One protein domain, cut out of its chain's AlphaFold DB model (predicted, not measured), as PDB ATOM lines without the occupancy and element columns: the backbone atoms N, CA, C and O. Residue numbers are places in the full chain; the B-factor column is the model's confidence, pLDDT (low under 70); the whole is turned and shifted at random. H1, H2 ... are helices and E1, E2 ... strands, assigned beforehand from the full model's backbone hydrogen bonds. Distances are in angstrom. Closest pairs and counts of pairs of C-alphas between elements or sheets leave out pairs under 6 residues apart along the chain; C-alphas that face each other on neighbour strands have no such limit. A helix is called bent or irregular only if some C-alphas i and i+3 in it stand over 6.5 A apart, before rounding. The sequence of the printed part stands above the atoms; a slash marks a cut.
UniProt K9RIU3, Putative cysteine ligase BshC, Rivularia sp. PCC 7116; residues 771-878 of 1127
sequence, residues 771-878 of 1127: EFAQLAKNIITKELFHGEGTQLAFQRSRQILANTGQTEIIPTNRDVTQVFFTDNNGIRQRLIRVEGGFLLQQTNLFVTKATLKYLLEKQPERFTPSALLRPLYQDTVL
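What this domain is: This is residues 771 to 878 of the 1127 residues of the protein "Putative cysteine ligase BshC" of Rivularia sp. PCC 7116 (UniProt K9RIU3). A strongly twisted sheet of five short strands has two helices, H1 and H3, packed side by side over one face, while the short H4 packs on H1 near the edge strand E5. H2 and the long link after it, residues 804 to 818, form an arm that reaches away from this body and folds back to the sheet; its tip, residues 799 to 805, sticks out. The printed part has 108 residues, with four named helices and five named strands in the order H1 H2 E1 E2 E3 E4 H3 E5 H4. The sheet runs E4 E3 E2 E1 E5, all antiparallel, and the class is mixed, helices and strands. The whole is compact, with a radius of gyration of the C-alphas of 14.4 A and spans of 44 by 33 by 24 A.

Where its parts are: The sheet's longest strand is E2, residues 828 to 834, 18.8 A from first to last C-alpha. Before it comes E1, residues 819 to 822, and after it come E3, residues 837 to 840, and E4, residues 846 to 848. E5, residues 863 to 865, is the last strand. H1, residues 771 to 785, is 21.5 A long and begins with C-alpha 771 at (24.836, 32.253, -16.384); it is irregular, with C-alphas 775 and 778 7.7 A apart. H2, residues 791 to 803, is 18.6 A long and ends with C-alpha 803 at (23.800, -4.202, -36.580). H3, residues 849 to 858, is 14.3 A long. H4, residues 870 to 875, ends with C-alpha 875 at (23.652, 16.851, -17.966).

How they stand to each other: E1, E2, E3 and E4 form a meander, each strand the antiparallel neighbour of the one before, and each successive pair is a hairpin. Between E3 and E4, N 847 and O 838 are 2.8 A apart, within hydrogen-bond range. The pairing of E2 is staggered: residues 831 to 834 pair with E3, where N 832 and O 839 are 2.8 A apart, and residues 828 to 830 pair with E1, where N 829 and O 821 are 2.9 A apart. On the other side of E1 from E2 is the edge strand E5, with N 820 and O 864 2.8 A apart. From edge to edge the strands' lines turn by 104 degrees. H1 and H3 lie on the same face of the sheet, an arrangement of two layers, helices on one face of a sheet. H1 has a height over the sheet of 7.7 A and lies over E5, running across the strands at 82 degrees to E5 on the local plane. H3 has a height over the sheet of 5.9 A and lies over none of the strands, but only just: 2 of its C-alphas fall on E4. H1 and H3 touch at a shallow tilt of 13 degrees, opposite ways; their closest C-alphas, those of Lys 777 and Leu 856, are 7.4 A apart. H4 touches residues 776 to 780 of H1 alone, at a steep tilt of 63 degrees, opposite ways, with the C-alphas of Ala 776 and Tyr 873 closest at 5.9 A. H4 only grazes the sheet, with its residues 870 to 874. H2 is not on the sheet and touches no helix. Every O i to N i+4 pair is within hydrogen-bond range in H2, H3 and H4; in H1, 8 of 11 are.

The domain as a whole: The two C-alphas farthest apart, those of Gly 805 and Lys 858, are 44.7 A apart. The printed part has no cut. The link from H2 to E1, 15 residues, is long; the other links are tight. The mean pLDDT of the printed part is 91.2, and residues 813 to 815 are under 70.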
ATOM      1  N   GLU A 771      24.450  32.998 -17.576       96.94
ATOM      2  CA  GLU A 771      24.836  32.253 -16.384       96.94
ATOM      3  C   GLU A 771      24.804  30.738 -16.626       96.94
ATOM      4  O   GLU A 771      25.751  30.048 -16.253       96.94
ATOM      5  N   PHE A 772      23.768  30.206 -17.292       97.56
ATOM      6  CA  PHE A 772      23.700  28.774 -17.610       97.56
ATOM      7  C   PHE A 772      24.762  28.384 -18.639       97.56
ATOM      8  O   PHE A 772      25.462  27.383 -18.471       97.56
ATOM      9  N   ALA A 773      24.917  29.191 -19.691       97.12
ATOM     10  CA  ALA A 773      25.889  28.929 -20.743       97.12
ATOM     11  C   ALA A 773      27.324  28.900 -20.209       97.12
ATOM     12  O   ALA A 773      28.119  28.045 -20.602       97.12
ATOM     13  N   GLN A 774      27.633  29.750 -19.229       97.81
ATOM     14  CA  GLN A 774      28.907  29.720 -18.524       97.81
ATOM     15  C   GLN A 774      29.135  28.398 -17.770       97.81
ATOM     16  O   GLN A 774      30.261  27.892 -17.762       97.81
ATOM     17  N   LEU A 775      28.096  27.820 -17.155       97.50
ATOM     18  CA  LEU A 775      28.181  26.525 -16.466       97.50
ATOM     19  C   LEU A 775      28.351  25.355 -17.447       97.50
ATOM     20  O   LEU A 775      29.062  24.398 -17.145       97.50
ATOM     21  N   ALA A 776      27.732  25.439 -18.626       96.88
ATOM     22  CA  ALA A 776      27.742  24.380 -19.634       96.88
ATOM     23  C   ALA A 776      28.881  24.499 -20.672       96.88
ATOM     24  O   ALA A 776      29.107  23.573 -21.452       96.88
ATOM     25  N   LYS A 777      29.644  25.601 -20.681       96.38
ATOM     26  CA  LYS A 777      30.671  25.938 -21.692       96.38
ATOM     27  C   LYS A 777      31.646  24.798 -22.027       96.38
ATOM     28  O   LYS A 777      32.102  24.677 -23.167       96.38
ATOM     29  N   ASN A 778      31.974  23.948 -21.056       94.81
ATOM     30  CA  ASN A 778      32.958  22.877 -21.223       94.81
ATOM     31  C   ASN A 778      32.554  21.845 -22.288       94.81
ATOM     32  O   ASN A 778      33.414  21.412 -23.056       94.81
ATOM     33  N   ILE A 779      31.269  21.478 -22.394       96.44
ATOM     34  CA  ILE A 779      30.849  20.499 -23.409       96.44
ATOM     35  C   ILE A 779      30.884  21.099 -24.820       96.44
ATOM     36  O   ILE A 779      31.305  20.430 -25.762       96.44
ATOM     37  N   ILE A 780      30.545  22.386 -24.953       97.44
ATOM     38  CA  ILE A 780      30.669  23.136 -26.211       97.44
ATOM     39  C   ILE A 780      32.141  23.249 -26.617       97.44
ATOM     40  O   ILE A 780      32.490  23.023 -27.774       97.44
ATOM     41  N   THR A 781      33.022  23.531 -25.653       96.81
ATOM     42  CA  THR A 781      34.474  23.580 -25.873       96.81
ATOM     43  C   THR A 781      34.987  22.241 -26.403       96.81
ATOM     44  O   THR A 781      35.752  22.214 -27.365       96.81
ATOM     45  N   LYS A 782      34.533  21.130 -25.813       95.81
ATOM     46  CA  LYS A 782      34.918  19.774 -26.222       95.81
ATOM     47  C   LYS A 782      34.443  19.447 -27.642       95.81
ATOM     48  O   LYS A 782      35.247  18.986 -28.443       95.81
ATOM     49  N   GLU A 783      33.185  19.737 -27.975       95.69
ATOM     50  CA  GLU A 783      32.628  19.522 -29.324       95.69
ATOM     51  C   GLU A 783      33.351  20.358 -30.390       95.69
ATOM     52  O   GLU A 783      33.644  19.865 -31.478       95.69
ATOM     53  N   LEU A 784      33.678  21.618 -30.092       94.94
ATOM     54  CA  LEU A 784      34.308  22.508 -31.066       94.94
ATOM     55  C   LEU A 784      35.818  22.281 -31.192       94.94
ATOM     56  O   LEU A 784      36.340  22.312 -32.307       94.94
ATOM     57  N   PHE A 785      36.547  22.031 -30.107       93.69
ATOM     58  CA  PHE A 785      38.009  22.156 -30.127       93.69
ATOM     59  C   PHE A 785      38.788  20.873 -29.818       93.69
ATOM     60  O   PHE A 785      40.007  20.888 -29.984       93.69
ATOM     61  N   HIS A 786      38.147  19.776 -29.398       89.88
ATOM     62  CA  HIS A 786      38.849  18.527 -29.075       89.88
ATOM     63  C   HIS A 786      38.595  17.444 -30.132       89.88
ATOM     64  O   HIS A 786      37.481  16.933 -30.260       89.88
ATOM     65  N   GLY A 787      39.650  17.063 -30.862       85.12
ATOM     66  CA  GLY A 787      39.573  16.064 -31.934       85.12
ATOM     67  C   GLY A 787      38.533  16.431 -32.998       85.12
ATOM     68  O   GLY A 787      38.397  17.597 -33.372       85.12
ATOM     69  N   GLU A 788      37.770  15.436 -33.446       83.44
ATOM     70  CA  GLU A 788      36.662  15.589 -34.402       83.44
ATOM     71  C   GLU A 788      35.308  15.873 -33.717       83.44
ATOM     72  O   GLU A 788      34.252  15.832 -34.347       83.44
ATOM     73  N   GLY A 789      35.310  16.172 -32.411       88.69
ATOM     74  CA  GLY A 789      34.084  16.318 -31.625       88.69
ATOM     75  C   GLY A 789      33.291  15.007 -31.546       88.69
ATOM     76  O   GLY A 789      33.857  13.930 -31.350       88.69
ATOM     77  N   THR A 790      31.971  15.095 -31.689       93.06
ATOM     78  CA  THR A 790      31.034  13.961 -31.612       93.06
ATOM     79  C   THR A 790      30.987  13.063 -32.859       93.06
ATOM     80  O   THR A 790      30.310  12.034 -32.833       93.06
ATOM     81  N   GLN A 791      31.705  13.386 -33.944       90.12
ATOM     82  CA  GLN A 791      31.597  12.676 -35.231       90.12
ATOM     83  C   GLN A 791      31.899  11.171 -35.135       90.12
ATOM     84  O   GLN A 791      31.074  10.352 -35.550       90.12
ATOM     85  N   LEU A 792      33.024  10.794 -34.516       90.00
ATOM     86  CA  LEU A 792      33.404   9.386 -34.327       90.00
ATOM     87  C   LEU A 792      32.404   8.624 -33.445       90.00
ATOM     88  O   LEU A 792      32.113   7.454 -33.697       90.00
ATOM     89  N   ALA A 793      31.847   9.282 -32.424       92.25
ATOM     90  CA  ALA A 793      30.832   8.683 -31.559       92.25
ATOM     91  C   ALA A 793      29.539   8.389 -32.337       92.25
ATOM     92  O   ALA A 793      28.983   7.297 -32.222       92.25
ATOM     93  N   PHE A 794      29.099   9.314 -33.196       92.31
ATOM     94  CA  PHE A 794      27.953   9.071 -34.072       92.31
ATOM     95  C   PHE A 794      28.227   7.991 -35.116       92.31
ATOM     96  O   PHE A 794      27.347   7.177 -35.377       92.31
ATOM     97  N   GLN A 795      29.438   7.918 -35.675       90.44
ATOM     98  CA  GLN A 795      29.807   6.834 -36.590       90.44
ATOM     99  C   GLN A 795      29.669   5.459 -35.928       90.44
ATOM    100  O   GLN A 795      29.071   4.558 -36.518       90.44
ATOM    101  N   ARG A 796      30.150   5.310 -34.689       90.94
ATOM    102  CA  ARG A 796      29.968   4.081 -33.901       90.94
ATOM    103  C   ARG A 796      28.498   3.811 -33.605       90.94
ATOM    104  O   ARG A 796      28.035   2.692 -33.795       90.94
ATOM    105  N   SER A 797      27.742   4.839 -33.215       89.94
ATOM    106  CA  SER A 797      26.302   4.702 -32.981       89.94
ATOM    107  C   SER A 797      25.561   4.203 -34.225       89.94
ATOM    108  O   SER A 797      24.696   3.343 -34.097       89.94
ATOM    109  N   ARG A 798      25.910   4.687 -35.426       89.69
ATOM    110  CA  ARG A 798      25.325   4.210 -36.690       89.69
ATOM    111  C   ARG A 798      25.614   2.736 -36.937       89.69
ATOM    112  O   ARG A 798      24.710   2.005 -37.325       89.69
ATOM    113  N   GLN A 799      26.847   2.296 -36.687       88.94
ATOM    114  CA  GLN A 799      27.226   0.886 -36.823       88.94
ATOM    115  C   GLN A 799      26.430  -0.004 -35.856       88.94
ATOM    116  O   GLN A 799      25.917  -1.040 -36.265       88.94
ATOM    117  N   ILE A 800      26.258   0.422 -34.600       87.81
ATOM    118  CA  ILE A 800      25.478  -0.318 -33.591       87.81
ATOM    119  C   ILE A 800      23.998  -0.421 -33.994       87.81
ATOM    120  O   ILE A 800      23.410  -1.500 -33.918       87.81
ATOM    121  N   LEU A 801      23.397   0.682 -34.451       86.06
ATOM    122  CA  LEU A 801      21.996   0.697 -34.886       86.06
ATOM    123  C   LEU A 801      21.784  -0.179 -36.127       86.06
ATOM    124  O   LEU A 801      20.861  -0.990 -36.148       86.06
ATOM    125  N   ALA A 802      22.687  -0.099 -37.109       85.94
ATOM    126  CA  ALA A 802      22.644  -0.946 -38.300       85.94
ATOM    127  C   ALA A 802      22.730  -2.440 -37.946       85.94
ATOM    128  O   ALA A 802      21.933  -3.236 -38.440       85.94
ATOM    129  N   ASN A 803      23.631  -2.815 -37.031       85.50
ATOM    130  CA  ASN A 803      23.800  -4.202 -36.580       85.50
ATOM    131  C   ASN A 803      22.591  -4.746 -35.799       85.50
ATOM    132  O   ASN A 803      22.418  -5.958 -35.709       85.50
ATOM    133  N   THR A 804      21.752  -3.872 -35.239       80.75
ATOM    134  CA  THR A 804      20.547  -4.240 -34.475       80.75
ATOM    135  C   THR A 804      19.251  -4.066 -35.274       80.75
ATOM    136  O   THR A 804      18.161  -4.203 -34.720       80.75
ATOM    137  N   GLY A 805      19.346  -3.774 -36.579       82.50
ATOM    138  CA  GLY A 805      18.190  -3.570 -37.458       82.50
ATOM    139  C   GLY A 805      17.395  -2.290 -37.168       82.50
ATOM    140  O   GLY A 805      16.249  -2.166 -37.600       82.50
ATOM    141  N   GLN A 806      17.973  -1.342 -36.426       78.69
ATOM    142  CA  GLN A 806      17.348  -0.069 -36.068       78.69
ATOM    143  C   GLN A 806      17.778   1.048 -37.028       78.69
ATOM    144  O   GLN A 806      18.889   1.051 -37.556       78.69
ATOM    145  N   THR A 807      16.902   2.031 -37.244       78.81
ATOM    146  CA  THR A 807      17.174   3.188 -38.109       78.81
ATOM    147  C   THR A 807      17.438   4.456 -37.302       78.81
ATOM    148  O   THR A 807      16.899   4.648 -36.210       78.81
ATOM    149  N   GLU A 808      18.260   5.350 -37.857       83.88
ATOM    150  CA  GLU A 808      18.452   6.686 -37.295       83.88
ATOM    151  C   GLU A 808      17.167   7.518 -37.413       83.88
ATOM    152  O   GLU A 808      16.554   7.612 -38.476       83.88
ATOM    153  N   ILE A 809      16.796   8.176 -36.319       88.50
ATOM    154  CA  ILE A 809      15.690   9.134 -36.245       88.50
ATOM    155  C   ILE A 809      16.152  10.526 -36.652       88.50
ATOM    156  O   ILE A 809      15.460  11.227 -37.388       88.50
ATOM    157  N   ILE A 810      17.323  10.934 -36.160       87.81
ATOM    158  CA  ILE A 810      17.972  12.189 -36.533       87.81
ATOM    159  C   ILE A 810      19.218  11.826 -37.342       87.81
ATOM    160  O   ILE A 810      20.115  11.207 -36.770       87.81
ATOM    161  N   PRO A 811      19.312  12.212 -38.627       86.50
ATOM    162  CA  PRO A 811      20.463  11.875 -39.462       86.50
ATOM    163  C   PRO A 811      21.778  12.420 -38.890       86.50
ATOM    164  O   PRO A 811      21.904  13.629 -38.675       86.50
ATOM    165  N   THR A 812      22.771  11.546 -38.682       82.81
ATOM    166  CA  THR A 812      24.095  11.926 -38.142       82.81
ATOM    167  C   THR A 812      25.239  11.826 -39.154       82.81
ATOM    168  O   THR A 812      26.390  12.099 -38.822       82.81
ATOM    169  N   ASN A 813      24.946  11.462 -40.402       69.94
ATOM    170  CA  ASN A 813      25.911  11.306 -41.497       69.94
ATOM    171  C   ASN A 813      26.384  12.629 -42.136       69.94
ATOM    172  O   ASN A 813      26.950  12.616 -43.223       69.94
ATOM    173  N   ARG A 814      26.109  13.772 -41.504       68.56
ATOM    174  CA  ARG A 814      26.490  15.096 -42.007       68.56
ATOM    175  C   ARG A 814      27.760  15.544 -41.285       68.56
ATOM    176  O   ARG A 814      27.755  15.562 -40.056       68.56
ATOM    177  N   ASP A 815      28.785  15.975 -42.022       69.94
ATOM    178  CA  ASP A 815      30.040  16.539 -41.485       69.94
ATOM    179  C   ASP A 815      29.832  17.945 -40.893       69.94
ATOM    180  O   ASP A 815      30.439  18.939 -41.289       69.94
ATOM    181  N   VAL A 816      28.911  18.055 -39.942       83.06
ATOM    182  CA  VAL A 816      28.536  19.309 -39.293       83.06
ATOM    183  C   VAL A 816      28.699  19.189 -37.790       83.06
ATOM    184  O   VAL A 816      28.516  18.117 -37.213       83.06
ATOM    185  N   THR A 817      29.007  20.310 -37.140       90.25
ATOM    186  CA  THR A 817      29.053  20.335 -35.677       90.25
ATOM    187  C   THR A 817      27.640  20.269 -35.097       90.25
ATOM    188  O   THR A 817      26.642  20.638 -35.739       90.25
ATOM    189  N   GLN A 818      27.555  19.843 -33.841       93.62
ATOM    190  CA  GLN A 818      26.318  19.861 -33.066       93.62
ATOM    191  C   GLN A 818      26.093  21.184 -32.316       93.62
ATOM    192  O   GLN A 818      25.306  21.231 -31.370       93.62
ATOM    193  N   VAL A 819      26.748  22.267 -32.749       95.00
ATOM    194  CA  VAL A 819      26.656  23.601 -32.142       95.00
ATOM    195  C   VAL A 819      26.140  24.614 -33.157       95.00
ATOM    196  O   VAL A 819      26.548  24.654 -34.321       95.00
ATOM    197  N   PHE A 820      25.237  25.462 -32.689       94.56
ATOM    198  CA  PHE A 820      24.797  26.663 -33.376       94.56
ATOM    199  C   PHE A 820      25.427  27.891 -32.729       94.56
ATOM    200  O   PHE A 820      25.597  27.936 -31.512       94.56
ATOM    201  N   PHE A 821      25.728  28.889 -33.548       94.12
ATOM    202  CA  PHE A 821      26.213  30.196 -33.146       94.12
ATOM    203  C   PHE A 821      25.182  31.271 -33.492       94.12
ATOM    204  O   PHE A 821      24.679  31.314 -34.617       94.12
ATOM    205  N   THR A 822      24.881  32.138 -32.531       92.25
ATOM    206  CA  THR A 822      24.016  33.303 -32.721       92.25
ATOM    207  C   THR A 822      24.866  34.524 -33.069       92.25
ATOM    208  O   THR A 822      25.748  34.927 -32.303       92.25
ATOM    209  N   ASP A 823      24.628  35.122 -34.236       88.19
ATOM    210  CA  ASP A 823      25.351  36.314 -34.685       88.19
ATOM    211  C   ASP A 823      24.872  37.607 -33.985       88.19
ATOM    212  O   ASP A 823      23.993  37.590 -33.125       88.19
ATOM    213  N   ASN A 824      25.476  38.750 -34.327       85.88
ATOM    214  CA  ASN A 824      25.136  40.038 -33.706       85.88
ATOM    215  C   ASN A 824      23.721  40.535 -34.073       85.88
ATOM    216  O   ASN A 824      23.198  41.416 -33.399       85.88
ATOM    217  N   ASN A 825      23.094  39.966 -35.108       83.94
ATOM    218  CA  ASN A 825      21.721  40.267 -35.519       83.94
ATOM    219  C   ASN A 825      20.694  39.338 -34.841       83.94
ATOM    220  O   ASN A 825      19.492  39.406 -35.140       83.94
ATOM    221  N   GLY A 826      21.164  38.459 -33.948       84.56
ATOM    222  CA  GLY A 826      20.360  37.463 -33.250       84.56
ATOM    223  C   GLY A 826      20.035  36.230 -34.095       84.56
ATOM    224  O   GLY A 826      19.174  35.452 -33.695       84.56
ATOM    225  N   ILE A 827      20.676  36.048 -35.255       88.19
ATOM    226  CA  ILE A 827      20.402  34.933 -36.170       88.19
ATOM    227  C   ILE A 827      21.202  33.712 -35.723       88.19
ATOM    228  O   ILE A 827      22.431  33.750 -35.638       88.19
ATOM    229  N   ARG A 828      20.498  32.609 -35.476       90.50
ATOM    230  CA  ARG A 828      21.062  31.324 -35.069       90.50
ATOM    231  C   ARG A 828      21.459  30.501 -36.296       90.50
ATOM    232  O   ARG A 828      20.608  30.088 -37.079       90.50
ATOM    233  N   GLN A 829      22.753  30.227 -36.452       91.00
ATOM    234  CA  GLN A 829      23.310  29.501 -37.599       91.00
ATOM    235  C   GLN A 829      24.165  28.322 -37.139       91.00
ATOM    236  O   GLN A 829      24.822  28.383 -36.106       91.00
ATOM    237  N   ARG A 830      24.178  27.225 -37.899       91.81
ATOM    238  CA  ARG A 830      25.019  26.067 -37.569       91.81
ATOM    239  C   ARG A 830      26.487  26.363 -37.870       91.81
ATOM    240  O   ARG A 830      26.788  26.959 -38.904       91.81
ATOM    241  N   LEU A 831      27.385  25.890 -37.006       92.81
ATOM    242  CA  LEU A 831      28.823  25.903 -37.261       92.81
ATOM    243  C   LEU A 831      29.237  24.666 -38.069       92.81
ATOM    244  O   LEU A 831      28.907  23.529 -37.714       92.81
ATOM    245  N   ILE A 832      29.990  24.883 -39.140       91.75
ATOM    246  CA  ILE A 832      30.585  23.834 -39.971       91.75
ATOM    247  C   ILE A 832      32.091  23.865 -39.748       91.75
ATOM    248  O   ILE A 832      32.707  24.927 -39.814       91.75
ATOM    249  N   ARG A 833      32.684  22.709 -39.453       90.25
ATOM    250  CA  ARG A 833      34.130  22.592 -39.261       90.25
ATOM    251  C   ARG A 833      34.823  22.638 -40.624       90.25
ATOM    252  O   ARG A 833      34.424  21.916 -41.529       90.25
ATOM    253  N   VAL A 834      35.862  23.458 -40.746       90.88
ATOM    254  CA  VAL A 834      36.719  23.539 -41.939       90.88
ATOM    255  C   VAL A 834      38.188  23.604 -41.529       90.88
ATOM    256  O   VAL A 834      38.515  23.759 -40.347       90.88
ATOM    257  N   GLU A 835      39.097  23.489 -42.495       88.19
ATOM    258  CA  GLU A 835      40.521  23.690 -42.240       88.19
ATOM    259  C   GLU A 835      40.769  25.093 -41.645       88.19
ATOM    260  O   GLU A 835      40.193  26.090 -42.076       88.19
ATOM    261  N   GLY A 836      41.558  25.172 -40.569       87.06
ATOM    262  CA  GLY A 836      41.879  26.434 -39.884       87.06
ATOM    263  C   GLY A 836      40.773  27.072 -39.017       87.06
ATOM    264  O   GLY A 836      41.087  27.944 -38.200       87.06
ATOM    265  N   GLY A 837      39.505  26.642 -39.093       92.62
ATOM    266  CA  GLY A 837      38.408  27.346 -38.408       92.62
ATOM    267  C   GLY A 837      37.013  26.742 -38.577       92.62
ATOM    268  O   GLY A 837      36.839  25.522 -38.580       92.62
ATOM    269  N   PHE A 838      36.012  27.621 -38.662       94.00
ATOM    270  CA  PHE A 838      34.599  27.271 -38.821       94.00
ATOM    271  C   PHE A 838      33.901  28.201 -39.814       94.00
ATOM    272  O   PHE A 838      34.227  29.384 -39.881       94.00
ATOM    273  N   LEU A 839      32.906  27.678 -40.531       93.25
ATOM    274  CA  LEU A 839      31.975  28.457 -41.349       93.25
ATOM    275  C   LEU A 839      30.602  28.535 -40.681       93.25
ATOM    276  O   LEU A 839      30.120  27.552 -40.113       93.25
ATOM    277  N   LEU A 840      29.944  29.687 -40.796       90.31
ATOM    278  CA  LEU A 840      28.519  29.820 -40.494       90.31
ATOM    279  C   LEU A 840      27.688  29.345 -41.693       90.31
ATOM    280  O   LEU A 840      27.800  29.907 -42.779       90.31
ATOM    281  N   GLN A 841      26.837  28.334 -41.499       87.12
ATOM    282  CA  GLN A 841      26.166  27.610 -42.591       87.12
ATOM    283  C   GLN A 841      25.377  28.489 -43.580       87.12
ATOM    284  O   GLN A 841      25.301  28.137 -44.752       87.12
ATOM    285  N   GLN A 842      24.750  29.585 -43.137       84.25
ATOM    286  CA  GLN A 842      23.900  30.403 -44.018       84.25
ATOM    287  C   GLN A 842      24.668  31.547 -44.685       84.25
ATOM    288  O   GLN A 842      24.349  31.933 -45.804       84.25
ATOM    289  N   THR A 843      25.672  32.097 -44.003       86.00
ATOM    290  CA  THR A 843      26.417  33.280 -44.462       86.00
ATOM    291  C   THR A 843      27.771  32.942 -45.077       86.00
ATOM    292  O   THR A 843      28.392  33.811 -45.681       86.00
ATOM    293  N   ASN A 844      28.249  31.702 -44.915       86.44
ATOM    294  CA  ASN A 844      29.600  31.259 -45.272       86.44
ATOM    295  C   ASN A 844      30.717  32.129 -44.666       86.44
ATOM    296  O   ASN A 844      31.839  32.154 -45.168       86.44
ATOM    297  N   LEU A 845      30.430  32.838 -43.569       90.38
ATOM    298  CA  LEU A 845      31.424  33.639 -42.868       90.38
ATOM    299  C   LEU A 845      32.436  32.717 -42.180       90.38
ATOM    300  O   LEU A 845      32.050  31.877 -41.361       90.38
ATOM    301  N   PHE A 846      33.720  32.903 -42.486       93.38
ATOM    302  CA  PHE A 846      34.817  32.183 -41.846       93.38
ATOM    303  C   PHE A 846      35.202  32.812 -40.509       93.38
ATOM    304  O   PHE A 846      35.458  34.012 -40.413       93.38
ATOM    305  N   VAL A 847      35.287  31.977 -39.474       93.19
ATOM    306  CA  VAL A 847      35.702  32.360 -38.125       93.19
ATOM    307  C   VAL A 847      36.873  31.483 -37.698       93.19
ATOM    308  O   VAL A 847      36.783  30.253 -37.680       93.19
ATOM    309  N   THR A 848      37.990  32.113 -37.328       95.31
ATOM    310  CA  THR A 848      39.181  31.385 -36.870       95.31
ATOM    311  C   THR A 848      38.914  30.666 -35.544       95.31
ATOM    312  O   THR A 848      38.104  31.113 -34.725       95.31
ATOM    313  N   LYS A 849      39.657  29.582 -35.273       93.75
ATOM    314  CA  LYS A 849      39.596  28.893 -33.968       93.75
ATOM    315  C   LYS A 849      39.876  29.841 -32.794       93.75
ATOM    316  O   LYS A 849      39.207  29.742 -31.769       93.75
ATOM    317  N   ALA A 850      40.834  30.759 -32.942       94.81
ATOM    318  CA  ALA A 850      41.205  31.718 -31.901       94.81
ATOM    319  C   ALA A 850      40.061  32.698 -31.596       94.81
ATOM    320  O   ALA A 850      39.701  32.879 -30.433       94.81
ATOM    321  N   THR A 851      39.440  33.261 -32.636       94.88
ATOM    322  CA  THR A 851      38.282  34.155 -32.501       94.88
ATOM    323  C   THR A 851      37.105  33.434 -31.854       94.88
ATOM    324  O   THR A 851      36.509  33.957 -30.916       94.88
ATOM    325  N   LEU A 852      36.788  32.217 -32.303       94.56
ATOM    326  CA  LEU A 852      35.651  31.474 -31.762       94.56
ATOM    327  C   LEU A 852      35.875  31.066 -30.300       94.56
ATOM    328  O   LEU A 852      34.945  31.132 -29.502       94.56
ATOM    329  N   LYS A 853      37.111  30.710 -29.924       95.75
ATOM    330  CA  LYS A 853      37.478  30.433 -28.530       95.75
ATOM    331  C   LYS A 853      37.341  31.683 -27.660       95.75
ATOM    332  O   LYS A 853      36.756  31.601 -26.588       95.75
ATOM    333  N   TYR A 854      37.805  32.842 -28.135       96.12
ATOM    334  CA  TYR A 854      37.605  34.120 -27.442       96.12
ATOM    335  C   TYR A 854      36.115  34.443 -27.245       96.12
ATOM    336  O   TYR A 854      35.707  34.815 -26.148       96.12
ATOM    337  N   LEU A 855      35.291  34.248 -28.280       95.81
ATOM    338  CA  LEU A 855      33.845  34.459 -28.196       95.81
ATOM    339  C   LEU A 855      33.179  33.494 -27.214       95.81
ATOM    340  O   LEU A 855      32.355  33.931 -26.423       95.81
ATOM    341  N   LEU A 856      33.557  32.214 -27.210       96.56
ATOM    342  CA  LEU A 856      33.027  31.237 -26.255       96.56
ATOM    343  C   LEU A 856      33.402  31.582 -24.804       96.56
ATOM    344  O   LEU A 856      32.616  31.342 -23.895       96.56
ATOM    345  N   GLU A 857      34.583  32.161 -24.577       95.69
ATOM    346  CA  GLU A 857      35.010  32.627 -23.253       95.69
ATOM    347  C   GLU A 857      34.258  33.874 -22.771       95.69
ATOM    348  O   GLU A 857      34.036  34.027 -21.572       95.69
ATOM    349  N   LYS A 858      33.904  34.791 -23.679       96.00
ATOM    350  CA  LYS A 858      33.297  36.086 -23.328       96.00
ATOM    351  C   LYS A 858      31.776  36.118 -23.425       96.00
ATOM    352  O   LYS A 858      31.161  36.903 -22.716       96.00
ATOM    353  N   GLN A 859      31.206  35.327 -24.325       95.94
ATOM    354  CA  GLN A 859      29.789  35.319 -24.695       95.94
ATOM    355  C   GLN A 859      29.314  33.874 -24.953       95.94
ATOM    356  O   GLN A 859      28.919  33.535 -26.079       95.94
ATOM    357  N   PRO A 860      29.406  32.971 -23.955       96.50
ATOM    358  CA  PRO A 860      29.049  31.564 -24.130       96.50
ATOM    359  C   PRO A 860      27.579  31.349 -24.519       96.50
ATOM    360  O   PRO A 860      27.274  30.373 -25.198       96.50
ATOM    361  N   GLU A 861      26.670  32.259 -24.159       94.62
ATOM    362  CA  GLU A 861      25.239  32.213 -24.503       94.62
ATOM    363  C   GLU A 861      24.963  32.240 -26.005       94.62
ATOM    364  O   GLU A 861      23.905  31.806 -26.460       94.62
ATOM    365  N   ARG A 862      25.930  32.699 -26.803       95.00
ATOM    366  CA  ARG A 862      25.830  32.680 -28.265       95.00
ATOM    367  C   ARG A 862      25.971  31.277 -28.843       95.00
ATOM    368  O   ARG A 862      25.693  31.098 -30.025       95.00
ATOM    369  N   PHE A 863      26.402  30.297 -28.051       96.50
ATOM    370  CA  PHE A 863      26.638  28.926 -28.482       96.50
ATOM    371  C   PHE A 863      25.563  28.005 -27.916       96.50
ATOM    372  O   PHE A 863      25.511  27.745 -26.717       96.50
ATOM    373  N   THR A 864      24.709  27.476 -28.788       95.31
ATOM    374  CA  THR A 864      23.553  26.666 -28.378       95.31
ATOM    375  C   THR A 864      23.606  25.277 -29.013       95.31
ATOM    376  O   THR A 864      24.050  25.134 -30.157       95.31
ATOM    377  N   PRO A 865      23.163  24.223 -28.312       95.31
ATOM    378  CA  PRO A 865      23.289  22.858 -28.809       95.31
ATOM    379  C   PRO A 865      22.247  22.524 -29.890       95.31
ATOM    380  O   PRO A 865      21.145  23.079 -29.933       95.31
ATOM    381  N   SER A 866      22.570  21.560 -30.751       92.69
ATOM    382  CA  SER A 866      21.586  20.839 -31.563       92.69
ATOM    383  C   SER A 866      20.763  19.864 -30.707       92.69
ATOM    384  O   SER A 866      21.081  19.621 -29.542       92.69
ATOM    385  N   ALA A 867      19.733  19.244 -31.294       90.75
ATOM    386  CA  ALA A 867      18.912  18.240 -30.616       90.75
ATOM    387  C   ALA A 867      19.725  17.075 -30.013       90.75
ATOM    388  O   ALA A 867      19.383  16.603 -28.933       90.75
ATOM    389  N   LEU A 868      20.816  16.650 -30.668       92.69
ATOM    390  CA  LEU A 868      21.638  15.517 -30.224       92.69
ATOM    391  C   LEU A 868      22.700  15.898 -29.178       92.69
ATOM    392  O   LEU A 868      23.102  15.045 -28.395       92.69
ATOM    393  N   LEU A 869      23.132  17.165 -29.123       95.19
ATOM    394  CA  LEU A 869      24.056  17.652 -28.083       95.19
ATOM    395  C   LEU A 869      23.323  18.223 -26.862       95.19
ATOM    396  O   LEU A 869      23.895  18.297 -25.776       95.19
ATOM    397  N   ARG A 870      22.050  18.610 -27.009       95.88
ATOM    398  CA  ARG A 870      21.244  19.197 -25.933       95.88
ATOM    399  C   ARG A 870      21.220  18.344 -24.656       95.88
ATOM    400  O   ARG A 870      21.431  18.936 -23.599       95.88
ATOM    401  N   PRO A 871      20.983  17.017 -24.697       96.69
ATOM    402  CA  PRO A 871      20.964  16.211 -23.475       96.69
ATOM    403  C   PRO A 871      22.286  16.304 -22.698       96.69
ATOM    404  O   PRO A 871      22.293  16.496 -21.491       96.69
ATOM    405  N   LEU A 872      23.418  16.324 -23.403       96.62
ATOM    406  CA  LEU A 872      24.734  16.466 -22.786       96.62
ATOM    407  C   LEU A 872      24.993  17.880 -22.250       96.62
ATOM    408  O   LEU A 872      25.637  18.045 -21.215       96.62
ATOM    409  N   TYR A 873      24.498  18.907 -22.944       97.19
ATOM    410  CA  TYR A 873      24.539  20.301 -22.488       97.19
ATOM    411  C   TYR A 873      23.775  20.491 -21.171       97.19
ATOM    412  O   TYR A 873      24.260  21.161 -20.263       97.19
ATOM    413  N   GLN A 874      22.631  19.821 -21.039       97.50
ATOM    414  CA  GLN A 874      21.850  19.734 -19.809       97.50
ATOM    415  C   GLN A 874      22.611  18.979 -18.703       97.50
ATOM    416  O   GLN A 874      22.822  19.527 -17.621       97.50
ATOM    417  N   ASP A 875      23.084  17.763 -18.978       97.31
ATOM    418  CA  ASP A 875      23.652  16.851 -17.966       97.31
ATOM    419  C   ASP A 875      25.102  17.193 -17.571       97.31
ATOM    420  O   ASP A 875      25.670  16.657 -16.616       97.31
ATOM    421  N   THR A 876      25.714  18.145 -18.279       96.38
ATOM    422  CA  THR A 876      26.946  18.809 -17.831       96.38
ATOM    423  C   THR A 876      26.698  19.637 -16.569       96.38
ATOM    424  O   THR A 876      27.576  19.719 -15.711       96.38
ATOM    425  N   VAL A 877      25.511  20.239 -16.444       97.81
ATOM    426  CA  VAL A 877      25.155  21.147 -15.344       97.81
ATOM    427  C   VAL A 877      24.247  20.464 -14.323       97.81
ATOM    428  O   VAL A 877      24.400  20.698 -13.124       97.81
ATOM    429  N   LEU A 878      23.318  19.623 -14.782       98.06
ATOM    430  CA  LEU A 878      22.326  18.955 -13.943       98.06
ATOM    431  C   LEU A 878      22.762  17.530 -13.555       98.06
ATOM    432  O   LEU A 878      23.214  16.776 -14.419       98.06
TER     433      LEU A 878